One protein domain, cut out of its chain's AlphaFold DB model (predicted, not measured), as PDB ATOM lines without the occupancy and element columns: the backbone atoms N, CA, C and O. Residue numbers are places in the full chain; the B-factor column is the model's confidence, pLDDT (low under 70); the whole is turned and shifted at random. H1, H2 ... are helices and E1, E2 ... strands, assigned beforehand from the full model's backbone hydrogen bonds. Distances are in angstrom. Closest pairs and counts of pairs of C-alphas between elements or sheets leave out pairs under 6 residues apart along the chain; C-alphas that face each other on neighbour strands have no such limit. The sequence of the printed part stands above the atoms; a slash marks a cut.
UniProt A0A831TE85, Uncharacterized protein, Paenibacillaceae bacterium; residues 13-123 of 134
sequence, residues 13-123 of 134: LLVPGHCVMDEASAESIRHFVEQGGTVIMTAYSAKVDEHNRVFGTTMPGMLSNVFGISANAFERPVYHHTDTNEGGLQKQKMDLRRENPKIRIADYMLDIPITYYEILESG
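Overview. This is residues 13 to 123 of the 134 residues of an uncharacterized protein of Paenibacillaceae bacterium (UniProt A0A831TE85). With little regular structure, this is a loose, flat shape of three separate strand pairs: H1 packs on the parallel pair E1 E2, antiparallel E3 E6 lies near the middle, and residues 84 to 89 of a long loop and 104 to 109 of the E4 E5 hairpin stick out. The printed part has 111 residues, 42 in named elements: E1 H1 E2 H2 E3 E4 E5 E6, class mixed. The radius of gyration of the C-alphas is 17.7 A, the spans 56 by 43 by 22 A.

Along the chain. E1, residues 13 to 15, begins at C-alpha 13 (-31.576, -19.189, -11.575). H1 is residues 23 to 34, 16.2 A; E2 38 to 41; H2 64 to 67; E3 69 to 75, 17.3 A; E4 103 to 105; E5 108 to 110. E6, 117 to 122, ends at C-alpha 122 (-38.826, -11.702, 7.021).

Arrangement. E1, H1, E2 form a right-handed strand-helix-strand unit, parallel strands with a helix between; N 13 and O 38 are 2.8 A apart. H1's and E2's closest C-alphas, Val 33 and Val 39, are 6.9 A apart. In antiparallel E3 and E6, N 70 and O 121 are 2.9 A apart; in hairpin E4 E5, N 105 and O 108, 2.9 A. Every O i to N i+4 pair in H1 is within hydrogen-bond range; H2 is too short for one.

Size, cuts and confidence. The farthest C-alphas, Gln 35 and Gly 87, are 58.6 A apart. The printed part has no cut. Links E2 to H2 and E3 to E4 are long. Residues 80 to 95 have pLDDT under 70.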
ATOM      1  N   LEU A  13     -30.271 -19.196 -10.931       96.06
ATOM      2  CA  LEU A  13     -31.576 -19.189 -11.575       96.06
ATOM      3  C   LEU A  13     -32.239 -17.824 -11.368       96.06
ATOM      4  O   LEU A  13     -32.357 -17.351 -10.241       96.06
ATOM      5  N   LEU A  14     -32.696 -17.205 -12.455       96.50
ATOM      6  CA  LEU A  14     -33.488 -15.975 -12.412       96.50
ATOM      7  C   LEU A  14     -34.954 -16.307 -12.710       96.50
ATOM      8  O   LEU A  14     -35.244 -16.910 -13.743       96.50
ATOM      9  N   VAL A  15     -35.870 -15.877 -11.842       96.94
ATOM     10  CA  VAL A  15     -37.321 -16.080 -11.971       96.94
ATOM     11  C   VAL A  15     -38.021 -14.711 -12.046       96.94
ATOM     12  O   VAL A  15     -38.447 -14.169 -11.023       96.94
ATOM     13  N   PRO A  16     -38.087 -14.093 -13.242       96.31
ATOM     14  CA  PRO A  16     -38.672 -12.767 -13.418       96.31
ATOM     15  C   PRO A  16     -40.188 -12.843 -13.642       96.31
ATOM     16  O   PRO A  16     -40.644 -13.285 -14.694       96.31
ATOM     17  N   GLY A  17     -40.970 -12.375 -12.670       95.38
ATOM     18  CA  GLY A  17     -42.420 -12.181 -12.786       95.38
ATOM     19  C   GLY A  17     -43.187 -13.450 -13.162       95.38
ATOM     20  O   GLY A  17     -44.170 -13.378 -13.901       95.38
ATOM     21  N   HIS A  18     -42.726 -14.618 -12.706       96.50
ATOM     22  CA  HIS A  18     -43.347 -15.905 -13.017       96.50
ATOM     23  C   HIS A  18     -44.597 -16.090 -12.149       96.50
ATOM     24  O   HIS A  18     -44.558 -16.716 -11.092       96.50
ATOM     25  N   CYS A  19     -45.683 -15.428 -12.552       96.50
ATOM     26  CA  CYS A  19     -46.895 -15.252 -11.750       96.50
ATOM     27  C   CYS A  19     -47.623 -16.573 -11.446       96.50
ATOM     28  O   CYS A  19     -48.021 -16.797 -10.303       96.50
ATOM     29  N   VAL A  20     -47.761 -17.442 -12.450       97.38
ATOM     30  CA  VAL A  20     -48.358 -18.778 -12.318       97.38
ATOM     31  C   VAL A  20     -47.289 -19.736 -11.815       97.38
ATOM     32  O   VAL A  20     -46.247 -19.832 -12.446       97.38
ATOM     33  N   MET A  21     -47.528 -20.438 -10.712       97.62
ATOM     34  CA  MET A  21     -46.601 -21.421 -10.156       97.62
ATOM     35  C   MET A  21     -47.321 -22.753  -9.970       97.62
ATOM     36  O   MET A  21     -48.281 -22.824  -9.213       97.62
ATOM     37  N   ASP A  22     -46.850 -23.796 -10.652       97.31
ATOM     38  CA  ASP A  22     -47.305 -25.169 -10.418       97.31
ATOM     39  C   ASP A  22     -46.385 -25.890  -9.419       97.31
ATOM     40  O   ASP A  22     -45.241 -25.482  -9.186       97.31
ATOM     41  N   GLU A  23     -46.885 -26.972  -8.816       96.94
ATOM     42  CA  GLU A  23     -46.156 -27.730  -7.789       96.94
ATOM     43  C   GLU A  23     -44.813 -28.270  -8.308       96.94
ATOM     44  O   GLU A  23     -43.798 -28.174  -7.623       96.94
ATOM     45  N   ALA A  24     -44.773 -28.762  -9.549       97.62
ATOM     46  CA  ALA A  24     -43.554 -29.295 -10.157       97.62
ATOM     47  C   ALA A  24     -42.471 -28.217 -10.347       97.62
ATOM     48  O   ALA A  24     -41.284 -28.477 -10.135       97.62
ATOM     49  N   SER A  25     -42.863 -27.002 -10.727       97.44
ATOM     50  CA  SER A  25     -41.960 -25.858 -10.865       97.44
ATOM     51  C   SER A  25     -41.443 -25.395  -9.505       97.44
ATOM     52  O   SER A  25     -40.243 -25.153  -9.357       97.44
ATOM     53  N   ALA A  26     -42.323 -25.308  -8.502       97.81
ATOM     54  CA  ALA A  26     -41.940 -24.940  -7.142       97.81
ATOM     55  C   ALA A  26     -40.966 -25.963  -6.535       97.81
ATOM     56  O   ALA A  26     -39.956 -25.580  -5.940       97.81
ATOM     57  N   GLU A  27     -41.224 -27.253  -6.740       97.75
ATOM     58  CA  GLU A  27     -40.366 -28.324  -6.241       97.75
ATOM     59  C   GLU A  27     -39.012 -28.353  -6.954       97.75
ATOM     60  O   GLU A  27     -37.974 -28.510  -6.317       97.75
ATOM     61  N   SER A  28     -38.976 -28.097  -8.264       97.06
ATOM     62  CA  SER A  28     -37.701 -27.989  -8.974       97.06
ATOM     63  C   SER A  28     -36.864 -26.798  -8.491       97.06
ATOM     64  O   SER A  28     -35.646 -26.935  -8.358       97.06
ATOM     65  N   ILE A  29     -37.490 -25.656  -8.173       97.56
ATOM     66  CA  ILE A  29     -36.808 -24.510  -7.549       97.56
ATOM     67  C   ILE A  29     -36.253 -24.895  -6.176       97.56
ATOM     68  O   ILE A  29     -35.097 -24.591  -5.880       97.56
ATOM     69  N   ARG A  30     -37.056 -25.568  -5.344       97.81
ATOM     70  CA  ARG A  30     -36.634 -26.041  -4.020       97.81
ATOM     71  C   ARG A  30     -35.422 -26.958  -4.128       97.81
ATOM     72  O   ARG A  30     -34.396 -26.675  -3.515       97.81
ATOM     73  N   HIS A  31     -35.504 -27.972  -4.983       96.50
ATOM     74  CA  HIS A  31     -34.419 -28.916  -5.213       96.50
ATOM     75  C   HIS A  31     -33.142 -28.226  -5.711       96.50
ATOM     76  O   HIS A  31     -32.042 -28.531  -5.256       96.50
ATOM     77  N   PHE A  32     -33.279 -27.247  -6.611       96.94
ATOM     78  CA  PHE A  32     -32.148 -26.467  -7.107       96.94
ATOM     79  C   PHE A  32     -31.428 -25.708  -5.981       96.94
ATOM     80  O   PHE A  32     -30.197 -25.692  -5.948       96.94
ATOM     81  N   VAL A  33     -32.172 -25.118  -5.037       96.81
ATOM     82  CA  VAL A  33     -31.599 -24.443  -3.858       96.81
ATOM     83  C   VAL A  33     -30.957 -25.443  -2.897       96.81
ATOM     84  O   VAL A  33     -29.839 -25.215  -2.438       96.81
ATOM     85  N   GLU A  34     -31.613 -26.573  -2.626       96.25
ATOM     86  CA  GLU A  34     -31.089 -27.636  -1.754       96.25
ATOM     87  C   GLU A  34     -29.762 -28.217  -2.263       96.25
ATOM     88  O   GLU A  34     -28.888 -28.574  -1.474       96.25
ATOM     89  N   GLN A  35     -29.571 -28.250  -3.583       95.31
ATOM     90  CA  GLN A  35     -28.318 -28.653  -4.226       95.31
ATOM     91  C   GLN A  35     -27.231 -27.559  -4.231       95.31
ATOM     92  O   GLN A  35     -26.159 -27.757  -4.806       95.31
ATOM     93  N   GLY A  36     -27.475 -26.408  -3.596       96.00
ATOM     94  CA  GLY A  36     -26.534 -25.288  -3.506       96.00
ATOM     95  C   GLY A  36     -26.635 -24.276  -4.651       96.00
ATOM     96  O   GLY A  36     -25.767 -23.410  -4.786       96.00
ATOM     97  N   GLY A  37     -27.670 -24.369  -5.487       96.44
ATOM     98  CA  GLY A  37     -27.989 -23.363  -6.492       96.44
ATOM     99  C   GLY A  37     -28.529 -22.075  -5.863       96.44
ATOM    100  O   GLY A  37     -29.149 -22.078  -4.803       96.44
ATOM    101  N   THR A  38     -28.300 -20.938  -6.517       97.75
ATOM    102  CA  THR A  38     -28.825 -19.635  -6.073       97.75
ATOM    103  C   THR A  38     -30.027 -19.227  -6.912       97.75
ATOM    104  O   THR A  38     -29.947 -19.238  -8.138       97.75
ATOM    105  N   VAL A  39     -31.126 -18.809  -6.286       97.62
ATOM    106  CA  VAL A  39     -32.323 -18.326  -6.994       97.62
ATOM    107  C   VAL A  39     -32.544 -16.850  -6.692       97.62
ATOM    108  O   VAL A  39     -32.566 -16.444  -5.534       97.62
ATOM    109  N   ILE A  40     -32.753 -16.049  -7.735       97.56
ATOM    110  CA  ILE A  40     -33.230 -14.668  -7.624       97.56
ATOM    111  C   ILE A  40     -34.605 -14.606  -8.273       97.56
ATOM    112  O   ILE A  40     -34.746 -14.818  -9.478       97.56
ATOM    113  N   MET A  41     -35.618 -14.294  -7.474       97.38
ATOM    114  CA  MET A  41     -36.994 -14.147  -7.927       97.38
ATOM    115  C   MET A  41     -37.441 -12.703  -7.753       97.38
ATOM    116  O   MET A  41     -37.147 -12.073  -6.737       97.38
ATOM    117  N   THR A  42     -38.139 -12.162  -8.748       96.06
ATOM    118  CA  THR A  42     -38.702 -10.814  -8.631       96.06
ATOM    119  C   THR A  42     -40.072 -10.859  -7.967       96.06
ATOM    120  O   THR A  42     -40.755 -11.887  -7.976       96.06
ATOM    121  N   ALA A  43     -40.516  -9.694  -7.496       95.12
ATOM    122  CA  ALA A  43     -41.915  -9.449  -7.177       95.12
ATOM    123  C   ALA A  43     -42.839  -9.863  -8.345       95.12
ATOM    124  O   ALA A  43     -42.400  -9.986  -9.496       95.12
ATOM    125  N   TYR A  44     -44.119 -10.067  -8.039       95.56
ATOM    126  CA  TYR A  44     -45.164 -10.562  -8.936       95.56
ATOM    127  C   TYR A  44     -45.023 -12.034  -9.369       95.56
ATOM    128  O   TYR A  44     -45.731 -12.492 -10.264       95.56
ATOM    129  N   SER A  45     -44.139 -12.797  -8.724       96.94
ATOM    130  CA  SER A  45     -43.986 -14.238  -8.962       96.94
ATOM    131  C   SER A  45     -44.797 -15.068  -7.960       96.94
ATOM    132  O   SER A  45     -45.048 -14.614  -6.843       96.94
ATOM    133  N   ALA A  46     -45.191 -16.280  -8.364       97.25
ATOM    134  CA  ALA A  46     -45.925 -17.259  -7.557       97.25
ATOM    135  C   ALA A  46     -47.166 -16.681  -6.849       97.25
ATOM    136  O   ALA A  46     -47.350 -16.848  -5.643       97.25
ATOM    137  N   LYS A  47     -48.008 -15.966  -7.604       96.62
ATOM    138  CA  LYS A  47     -49.260 -15.370  -7.113       96.62
ATOM    139  C   LYS A  47     -50.448 -16.313  -7.239       96.62
ATOM    140  O   LYS A  47     -51.367 -16.226  -6.427       96.62
ATOM    141  N   VAL A  48     -50.438 -17.184  -8.243       97.56
ATOM    142  CA  VAL A  48     -51.542 -18.104  -8.534       97.56
ATOM    143  C   VAL A  48     -51.032 -19.493  -8.903       97.56
ATOM    144  O   VAL A  48     -49.908 -19.624  -9.389       97.56
ATOM    145  N   ASP A  49     -51.867 -20.506  -8.691       97.69
ATOM    146  CA  ASP A  49     -51.638 -21.878  -9.151       97.69
ATOM    147  C   ASP A  49     -51.868 -22.029 -10.671       97.69
ATOM    148  O   ASP A  49     -52.284 -21.089 -11.362       97.69
ATOM    149  N   GLU A  50     -51.629 -23.223 -11.215       96.75
ATOM    150  CA  GLU A  50     -51.839 -23.566 -12.629       96.75
ATOM    151  C   GLU A  50     -53.286 -23.400 -13.117       96.75
ATOM    152  O   GLU A  50     -53.545 -23.346 -14.322       96.75
ATOM    153  N   HIS A  51     -54.236 -23.296 -12.190       97.38
ATOM    154  CA  HIS A  51     -55.645 -23.045 -12.458       97.38
ATOM    155  C   HIS A  51     -56.032 -21.577 -12.263       97.38
ATOM    156  O   HIS A  51     -57.222 -21.249 -12.281       97.38
ATOM    157  N   ASN A  52     -55.042 -20.694 -12.114       97.38
ATOM    158  CA  ASN A  52     -55.214 -19.264 -11.907       97.38
ATOM    159  C   ASN A  52     -55.961 -18.930 -10.601       97.38
ATOM    160  O   ASN A  52     -56.659 -17.917 -10.509       97.38
ATOM    161  N   ARG A  53     -55.841 -19.790  -9.582       97.56
ATOM    162  CA  ARG A  53     -56.357 -19.525  -8.237       97.56
ATOM    163  C   ARG A  53     -55.255 -18.941  -7.376       97.56
ATOM    164  O   ARG A  53     -54.146 -19.463  -7.323       97.56
ATOM    165  N   VAL A  54     -55.571 -17.857  -6.678       95.31
ATOM    166  CA  VAL A  54     -54.660 -17.271  -5.692       95.31
ATOM    167  C   VAL A  54     -54.396 -18.290  -4.589       95.31
ATOM    168  O   VAL A  54     -55.332 -18.913  -4.081       95.31
ATOM    169  N   PHE A  55     -53.130 -18.450  -4.209       94.31
ATOM    170  CA  PHE A  55     -52.755 -19.349  -3.123       94.31
ATOM    171  C   PHE A  55     -53.418 -18.941  -1.804       94.31
ATOM    172  O   PHE A  55     -53.399 -17.775  -1.419       94.31
ATOM    173  N   GLY A  56     -53.957 -19.925  -1.077       91.56
ATOM    174  CA  GLY A  56     -54.458 -19.740   0.291       91.56
ATOM    175  C   GLY A  56     -53.358 -19.707   1.361       91.56
ATOM    176  O   GLY A  56     -53.661 -19.677   2.550       91.56
ATOM    177  N   THR A  57     -52.089 -19.764   0.951       90.94
ATOM    178  CA  THR A  57     -50.905 -19.758   1.817       90.94
ATOM    179  C   THR A  57     -50.152 -18.433   1.707       90.94
ATOM    180  O   THR A  57     -50.435 -17.598   0.846       90.94
ATOM    181  N   THR A  58     -49.175 -18.227   2.590       93.25
ATOM    182  CA  THR A  58     -48.295 -17.058   2.555       93.25
ATOM    183  C   THR A  58     -47.542 -16.953   1.228       93.25
ATOM    184  O   THR A  58     -46.914 -17.918   0.787       93.25
ATOM    185  N   MET A  59     -47.554 -15.759   0.632       95.94
ATOM    186  CA  MET A  59     -46.809 -15.450  -0.591       95.94
ATOM    187  C   MET A  59     -45.303 -15.293  -0.321       95.94
ATOM    188  O   MET A  59     -44.954 -14.766   0.735       95.94
ATOM    189  N   PRO A  60     -44.412 -15.641  -1.271       97.12
ATOM    190  CA  PRO A  60     -44.705 -16.253  -2.571       97.12
ATOM    191  C   PRO A  60     -45.255 -17.678  -2.419       97.12
ATOM    192  O   PRO A  60     -44.748 -18.463  -1.618       97.12
ATOM    193  N   GLY A  61     -46.306 -18.003  -3.174       96.94
ATOM    194  CA  GLY A  61     -47.002 -19.282  -3.055       96.94
ATOM    195  C   GLY A  61     -46.062 -20.468  -3.248       96.94
ATOM    196  O   GLY A  61     -45.167 -20.423  -4.089       96.94
ATOM    197  N   MET A  62     -46.234 -21.504  -2.420       96.88
ATOM    198  CA  MET A  62     -45.394 -22.719  -2.359       96.88
ATOM    199  C   MET A  62     -43.905 -22.499  -2.003       96.88
ATOM    200  O   MET A  62     -43.216 -23.460  -1.667       96.88
ATOM    201  N   LEU A  63     -43.402 -21.261  -2.042       97.62
ATOM    202  CA  LEU A  63     -41.975 -20.932  -1.969       97.62
ATOM    203  C   LEU A  63     -41.620 -19.984  -0.816       97.62
ATOM    204  O   LEU A  63     -40.441 -19.700  -0.610       97.62
ATOM    205  N   SER A  64     -42.590 -19.510  -0.033       97.06
ATOM    206  CA  SER A  64     -42.346 -18.614   1.108       97.06
ATOM    207  C   SER A  64     -41.341 -19.184   2.109       97.06
ATOM    208  O   SER A  64     -40.480 -18.455   2.592       97.06
ATOM    209  N   ASN A  65     -41.352 -20.499   2.345       96.12
ATOM    210  CA  ASN A  65     -40.360 -21.175   3.184       96.12
ATOM    211  C   ASN A  65     -38.975 -21.329   2.526       96.12
ATOM    212  O   ASN A  65     -37.986 -21.405   3.243       96.12
ATOM    213  N   VAL A  66     -38.890 -21.374   1.189       96.94
ATOM    214  CA  VAL A  66     -37.608 -21.400   0.456       96.94
ATOM    215  C   VAL A  66     -36.915 -20.054   0.590       96.94
ATOM    216  O   VAL A  66     -35.729 -19.990   0.893       96.94
ATOM    217  N   PHE A  67     -37.665 -18.972   0.378       97.00
ATOM    218  CA  PHE A  67     -37.131 -17.616   0.460       97.00
ATOM    219  C   PHE A  67     -37.076 -17.075   1.891       97.00
ATOM    220  O   PHE A  67     -36.390 -16.088   2.126       97.00
ATOM    221  N   GLY A  68     -37.786 -17.694   2.836       97.25
ATOM    222  CA  GLY A  68     -37.842 -17.261   4.229       97.25
ATOM    223  C   GLY A  68     -38.567 -15.931   4.439       97.25
ATOM    224  O   GLY A  68     -38.248 -15.224   5.394       97.25
ATOM    225  N   ILE A  69     -39.510 -15.571   3.564       96.94
ATOM    226  CA  ILE A  69     -40.235 -14.288   3.579       96.94
ATOM    227  C   ILE A  69     -41.748 -14.483   3.438       96.94
ATOM    228  O   ILE A  69     -42.207 -15.503   2.921       96.94
ATOM    229  N   SER A  70     -42.509 -13.461   3.825       96.12
ATOM    230  CA  SER A  70     -43.925 -13.284   3.500       96.12
ATOM    231  C   SER A  70     -44.142 -11.997   2.695       96.12
ATOM    232  O   SER A  70     -43.463 -10.996   2.917       96.12
ATOM    233  N   ALA A  71     -45.096 -12.002   1.761       94.81
ATOM    234  CA  ALA A  71     -45.507 -10.819   0.999       94.81
ATOM    235  C   ALA A  71     -47.027 -10.608   1.096       94.81
ATOM    236  O   ALA A  71     -47.798 -11.135   0.292       94.81
ATOM    237  N   ASN A  72     -47.468  -9.847   2.098       87.75
ATOM    238  CA  ASN A  72     -48.895  -9.708   2.426       87.75
ATOM    239  C   ASN A  72     -49.565  -8.485   1.785       87.75
ATOM    240  O   ASN A  72     -50.791  -8.409   1.728       87.75
ATOM    241  N   ALA A  73     -48.777  -7.529   1.298       92.00
ATOM    242  CA  ALA A  73     -49.278  -6.313   0.678       92.00
ATOM    243  C   ALA A  73     -48.420  -5.921  -0.524       92.00
ATOM    244  O   ALA A  73     -47.234  -6.246  -0.616       92.00
ATOM    245  N   PHE A  74     -49.036  -5.198  -1.447       93.44
ATOM    246  CA  PHE A  74     -48.363  -4.576  -2.572       93.44
ATOM    247  C   PHE A  74     -48.969  -3.204  -2.814       93.44
ATOM    248  O   PHE A  74     -50.146  -2.980  -2.535       93.44
ATOM    249  N   GLU A  75     -48.171  -2.309  -3.374       92.69
ATOM    250  CA  GLU A  75     -48.602  -0.955  -3.691       92.69
ATOM    251  C   GLU A  75     -48.272  -0.610  -5.137       92.69
ATOM    252  O   GLU A  75     -47.367  -1.164  -5.775       92.69
ATOM    253  N   ARG A  76     -49.055   0.330  -5.663       90.31
ATOM    254  CA  ARG A  76     -48.818   0.957  -6.958       90.31
ATOM    255  C   ARG A  76     -48.673   2.461  -6.743       90.31
ATOM    256  O   ARG A  76     -49.671   3.124  -6.455       90.31
ATOM    257  N   PRO A  77     -47.467   3.016  -6.958       86.69
ATOM    258  CA  PRO A  77     -47.195   4.434  -6.732       86.69
ATOM    259  C   PRO A  77     -48.003   5.391  -7.602       86.69
ATOM    260  O   PRO A  77     -48.129   6.570  -7.281       86.69
ATOM    261  N   VAL A  78     -48.524   4.903  -8.727       81.88
ATOM    262  CA  VAL A  78     -49.286   5.687  -9.699       81.88
ATOM    263  C   VAL A  78     -50.758   5.340  -9.554       81.88
ATOM    264  O   VAL A  78     -51.115   4.161  -9.509       81.88
ATOM    265  N   TYR A  79     -51.610   6.364  -9.510       71.31
ATOM    266  CA  TYR A  79     -53.052   6.155  -9.510       71.31
ATOM    267  C   TYR A  79     -53.481   5.337 -10.734       71.31
ATOM    268  O   TYR A  79     -52.955   5.480 -11.838       71.31
ATOM    269  N   HIS A  80     -54.459   4.461 -10.531       66.88
ATOM    270  CA  HIS A  80     -55.173   3.846 -11.635       66.88
ATOM    271  C   HIS A  80     -56.163   4.856 -12.207       66.88
ATOM    272  O   HIS A  80     -57.025   5.360 -11.491       66.88
ATOM    273  N   HIS A  81     -56.059   5.117 -13.504       64.31
ATOM    274  CA  HIS A  81     -57.042   5.899 -14.242       64.31
ATOM    275  C   HIS A  81     -57.654   4.975 -15.289       64.31
ATOM    276  O   HIS A  81     -56.931   4.268 -15.986       64.31
ATOM    277  N   THR A  82     -58.981   4.952 -15.379       59.91
ATOM    278  CA  THR A  82     -59.647   4.436 -16.571       59.91
ATOM    279  C   THR A  82     -59.666   5.533 -17.623       59.91
ATOM    280  O   THR A  82     -60.049   6.667 -17.325       59.91
ATOM    281  N   ASP A  83     -59.275   5.188 -18.849       62.84
ATOM    282  CA  ASP A  83     -59.296   6.116 -19.987       62.84
ATOM    283  C   ASP A  83     -60.734   6.501 -20.384       62.84
ATOM    284  O   ASP A  83     -60.962   7.542 -20.999       62.84
ATOM    285  N   THR A  84     -61.713   5.697 -19.955       59.69
ATOM    286  CA  THR A  84     -63.134   5.849 -20.277       59.69
ATOM    287  C   THR A  84     -63.992   5.724 -19.014       59.69
ATOM    288  O   THR A  84     -63.788   4.844 -18.174       59.69
ATOM    289  N   ASN A  85     -64.978   6.604 -18.867       62.66
ATOM    290  CA  ASN A  85     -66.146   6.423 -18.003       62.66
ATOM    291  C   ASN A  85     -67.378   6.111 -18.877       62.66
ATOM    292  O   ASN A  85     -67.357   6.394 -20.075       62.66
ATOM    293  N   GLU A  86     -68.454   5.555 -18.305       59.50
ATOM    294  CA  GLU A  86     -69.718   5.194 -18.997       59.50
ATOM    295  C   GLU A  86     -70.515   6.399 -19.571       59.50
ATOM    296  O   GLU A  86     -71.733   6.369 -19.693       59.50
ATOM    297  N   GLY A  87     -69.835   7.479 -19.957       67.94
ATOM    298  CA  GLY A  87     -70.396   8.660 -20.613       67.94
ATOM    299  C   GLY A  87     -69.456   9.305 -21.638       67.94
ATOM    300  O   GLY A  87     -69.729  10.413 -22.082       67.94
ATOM    301  N   GLY A  88     -68.345   8.648 -22.003       59.66
ATOM    302  CA  GLY A  88     -67.475   9.083 -23.105       59.66
ATOM    303  C   GLY A  88     -66.664  10.360 -22.855       59.66
ATOM    304  O   GLY A  88     -66.134  10.935 -23.804       59.66
ATOM    305  N   LEU A  89     -66.539  10.820 -21.606       65.25
ATOM    306  CA  LEU A  89     -65.698  11.972 -21.289       65.25
ATOM    307  C   LEU A  89     -64.233  11.532 -21.236       65.25
ATOM    308  O   LEU A  89     -63.841  10.744 -20.372       65.25
ATOM    309  N   GLN A  90     -63.413  12.078 -22.136       61.94
ATOM    310  CA  GLN A  90     -61.960  11.923 -22.079       61.94
ATOM    311  C   GLN A  90     -61.434  12.520 -20.771       61.94
ATOM    312  O   GLN A  90     -61.547  13.722 -20.528       61.94
ATOM    313  N   LYS A  91     -60.844  11.679 -19.920       62.91
ATOM    314  CA  LYS A  91     -60.125  12.142 -18.733       62.91
ATOM    315  C   LYS A  91     -58.705  12.517 -19.131       62.91
ATOM    316  O   LYS A  91     -58.000  11.724 -19.749       62.91
ATOM    317  N   GLN A  92     -58.261  13.709 -18.740       66.12
ATOM    318  CA  GLN A  92     -56.846  14.046 -18.828       66.12
ATOM    319  C   GLN A  92     -56.083  13.163 -17.837       66.12
ATOM    320  O   GLN A  92     -56.393  13.141 -16.643       66.12
ATOM    321  N   LYS A  93     -55.095  12.416 -18.333       65.56
ATOM    322  CA  LYS A  93     -54.222  11.608 -17.486       65.56
ATOM    323  C   LYS A  93     -53.354  12.548 -16.658       65.56
ATOM    324  O   LYS A  93     -52.394  13.132 -17.152       65.56
ATOM    325  N   MET A  94     -53.731  12.732 -15.404       64.56
ATOM    326  CA  MET A  94     -52.889  13.399 -14.428       64.56
ATOM    327  C   MET A  94     -51.974  12.301 -13.888       64.56
ATOM    328  O   MET A  94     -52.460  11.435 -13.169       64.56
ATOM    329  N   ASP A  95     -50.696  12.269 -14.283       66.38
ATOM    330  CA  ASP A  95     -49.687  11.304 -13.798       66.38
ATOM    331  C   ASP A  95     -49.349  11.562 -12.312       66.38
ATOM    332  O   ASP A  95     -48.210  11.817 -11.921       66.38
ATOM    333  N   LEU A  96     -50.377  11.549 -11.467       74.12
ATOM    334  CA  LEU A  96     -50.287  11.772 -10.039       74.12
ATOM    335  C   LEU A  96     -49.653  10.538  -9.405       74.12
ATOM    336  O   LEU A  96     -50.084   9.398  -9.615       74.12
ATOM    337  N   ARG A  97     -48.614  10.780  -8.613       75.25
ATOM    338  CA  ARG A  97     -47.960   9.764  -7.800       75.25
ATOM    339  C   ARG A  97     -48.394   9.912  -6.350       75.25
ATOM    340  O   ARG A  97     -48.313  11.003  -5.797       75.25
ATOM    341  N   ARG A  98     -48.834   8.809  -5.744       82.56
ATOM    342  CA  ARG A  98     -49.087   8.708  -4.295       82.56
ATOM    343  C   ARG A  98     -47.781   8.756  -3.511       82.56
ATOM    344  O   ARG A  98     -47.735   9.260  -2.398       82.56
ATOM    345  N   GLU A  99     -46.727   8.241  -4.126       85.94
ATOM    346  CA  GLU A  99     -45.417   8.039  -3.532       85.94
ATOM    347  C   GLU A  99     -44.349   7.962  -4.627       85.94
ATOM    348  O   GLU A  99     -44.644   7.718  -5.799       85.94
ATOM    349  N   ASN A 100     -43.092   8.176  -4.247       87.88
ATOM    350  CA  ASN A 100     -41.951   8.061  -5.151       87.88
ATOM    351  C   ASN A 100     -40.882   7.154  -4.525       87.88
ATOM    352  O   ASN A 100     -39.848   7.659  -4.072       87.88
ATOM    353  N   PRO A 101     -41.149   5.837  -4.422       91.81
ATOM    354  CA  PRO A 101     -40.192   4.900  -3.856       91.81
ATOM    355  C   PRO A 101     -38.922   4.887  -4.710       91.81
ATOM    356  O   PRO A 101     -38.968   5.017  -5.934       91.81
ATOM    357  N   LYS A 102     -37.779   4.745  -4.041       91.75
ATOM    358  CA  LYS A 102     -36.448   4.727  -4.654       91.75
ATOM    359  C   LYS A 102     -35.729   3.451  -4.251       91.75
ATOM    360  O   LYS A 102     -35.967   2.928  -3.163       91.75
ATOM    361  N   ILE A 103     -34.825   2.974  -5.098       91.19
ATOM    362  CA  ILE A 103     -34.029   1.783  -4.795       91.19
ATOM    363  C   ILE A 103     -32.699   2.239  -4.206       91.19
ATOM    364  O   ILE A 103     -31.985   3.023  -4.827       91.19
ATOM    365  N   ARG A 104     -32.351   1.744  -3.019       87.75
ATOM    366  CA  ARG A 104     -31.016   1.926  -2.445       87.75
ATOM    367  C   ARG A 104     -30.168   0.693  -2.733       87.75
ATOM    368  O   ARG A 104     -30.559  -0.408  -2.357       87.75
ATOM    369  N   ILE A 105     -29.012   0.884  -3.357       87.94
ATOM    370  CA  ILE A 105     -28.033  -0.167  -3.644       87.94
ATOM    371  C   ILE A 105     -26.705   0.275  -3.040       87.94
ATOM    372  O   ILE A 105     -26.068   1.183  -3.570       87.94
ATOM    373  N   ALA A 106     -26.299  -0.353  -1.931       84.88
ATOM    374  CA  ALA A 106     -25.176   0.127  -1.121       84.88
ATOM    375  C   ALA A 106     -25.325   1.641  -0.842       84.88
ATOM    376  O   ALA A 106     -26.360   2.066  -0.326       84.88
ATOM    377  N   ASP A 107     -24.354   2.448  -1.260       84.94
ATOM    378  CA  ASP A 107     -24.340   3.897  -1.035       84.94
ATOM    379  C   ASP A 107     -25.057   4.701  -2.137       84.94
ATOM    380  O   ASP A 107     -25.145   5.927  -2.068       84.94
ATOM    381  N   TYR A 108     -25.599   4.032  -3.160       87.38
ATOM    382  CA  TYR A 108     -26.238   4.674  -4.307       87.38
ATOM    383  C   TYR A 108     -27.763   4.640  -4.199       87.38
ATOM    384  O   TYR A 108     -28.370   3.609  -3.903       87.38
ATOM    385  N   MET A 109     -28.394   5.772  -4.511       90.56
ATOM    386  CA  MET A 109     -29.845   5.889  -4.656       90.56
ATOM    387  C   MET A 109     -30.211   5.928  -6.137       90.56
ATOM    388  O   MET A 109     -29.849   6.860  -6.852       90.56
ATOM    389  N   LEU A 110     -30.960   4.928  -6.589       91.62
ATOM    390  CA  LEU A 110     -31.493   4.850  -7.939       91.62
ATOM    391  C   LEU A 110     -32.924   5.402  -7.957       91.62
ATOM    392  O   LEU A 110     -33.845   4.820  -7.376       91.62
ATOM    393  N   ASP A 111     -33.092   6.538  -8.635       91.12
ATOM    394  CA  ASP A 111     -34.380   7.207  -8.842       91.12
ATOM    395  C   ASP A 111     -34.939   6.816 -10.216       91.12
ATOM    396  O   ASP A 111     -34.766   7.515 -11.215       91.12
ATOM    397  N   ILE A 112     -35.538   5.627 -10.275       89.88
ATOM    398  CA  ILE A 112     -36.233   5.120 -11.461       89.88
ATOM    399  C   ILE A 112     -37.738   5.058 -11.193       89.88
ATOM    400  O   ILE A 112     -38.153   4.876 -10.050       89.88
ATOM    401  N   PRO A 113     -38.585   5.183 -12.227       87.25
ATOM    402  CA  PRO A 113     -40.023   5.039 -12.064       87.25
ATOM    403  C   PRO A 113     -40.389   3.614 -11.615       87.25
ATOM    404  O   PRO A 113     -40.399   2.686 -12.417       87.25
ATOM    405  N   ILE A 114     -40.740   3.453 -10.338       90.56
ATOM    406  CA  ILE A 114     -41.295   2.209  -9.790       90.56
ATOM    407  C   ILE A 114     -42.821   2.276  -9.893       90.56
ATOM    408  O   ILE A 114     -43.447   3.241  -9.456       90.56
ATOM    409  N   THR A 115     -43.429   1.257 -10.495       89.38
ATOM    410  CA  THR A 115     -44.885   1.187 -10.729       89.38
ATOM    411  C   THR A 115     -45.583   0.114  -9.897       89.38
ATOM    412  O   THR A 115     -46.815   0.088  -9.854       89.38
ATOM    413  N   TYR A 116     -44.798  -0.742  -9.243       92.44
ATOM    414  CA  TYR A 116     -45.236  -1.838  -8.394       92.44
ATOM    415  C   TYR A 116     -44.119  -2.208  -7.419       92.44
ATOM    416  O   TYR A 116     -42.961  -2.312  -7.829       92.44
ATOM    417  N   TYR A 117     -44.463  -2.445  -6.159       94.38
ATOM    418  CA  TYR A 117     -43.582  -3.118  -5.211       94.38
ATOM    419  C   TYR A 117     -44.402  -3.897  -4.185       94.38
ATOM    420  O   TYR A 117     -45.586  -3.632  -3.974       94.38
ATOM    421  N   GLU A 118     -43.754  -4.868  -3.552       95.50
ATOM    422  CA  GLU A 118     -44.341  -5.690  -2.499       95.50
ATOM    423  C   GLU A 118     -43.722  -5.324  -1.157       95.50
ATOM    424  O   GLU A 118     -42.532  -5.008  -1.072       95.50
ATOM    425  N   ILE A 119     -44.540  -5.361  -0.113       94.31
ATOM    426  CA  ILE A 119     -44.099  -5.171   1.263       94.31
ATOM    427  C   ILE A 119     -43.795  -6.558   1.816       94.31
ATOM    428  O   ILE A 119     -44.685  -7.408   1.900       94.31
ATOM    429  N   LEU A 120     -42.523  -6.774   2.142       94.69
ATOM    430  CA  LEU A 120     -42.016  -8.057   2.608       94.69
ATOM    431  C   LEU A 120     -41.839  -8.046   4.123       94.69
ATOM    432  O   LEU A 120     -41.308  -7.082   4.679       94.69
ATOM    433  N   GLU A 121     -42.192  -9.149   4.770       95.12
ATOM    434  CA  GLU A 121     -41.767  -9.444   6.137       95.12
ATOM    435  C   GLU A 121     -40.802 -10.628   6.095       95.12
ATOM    436  O   GLU A 121     -40.983 -11.577   5.327       95.12
ATOM    437  N   SER A 122     -39.742 -10.569   6.899       94.94
ATOM    438  CA  SER A 122     -38.826 -11.702   7.021       94.94
ATOM    439  C   SER A 122     -39.351 -12.703   8.047       94.94
ATOM    440  O   SER A 122     -39.779 -12.317   9.134       94.94
ATOM    441  N   GLY A 123     -39.285 -13.986   7.694       94.38
ATOM    442  CA  GLY A 123     -39.367 -15.104   8.624       94.38
ATOM    443  C   GLY A 123     -37.967 -15.616   8.957       94.38
ATOM    444  O   GLY A 123     -37.350 -15.186   9.927       94.38
TER     445      GLY A 123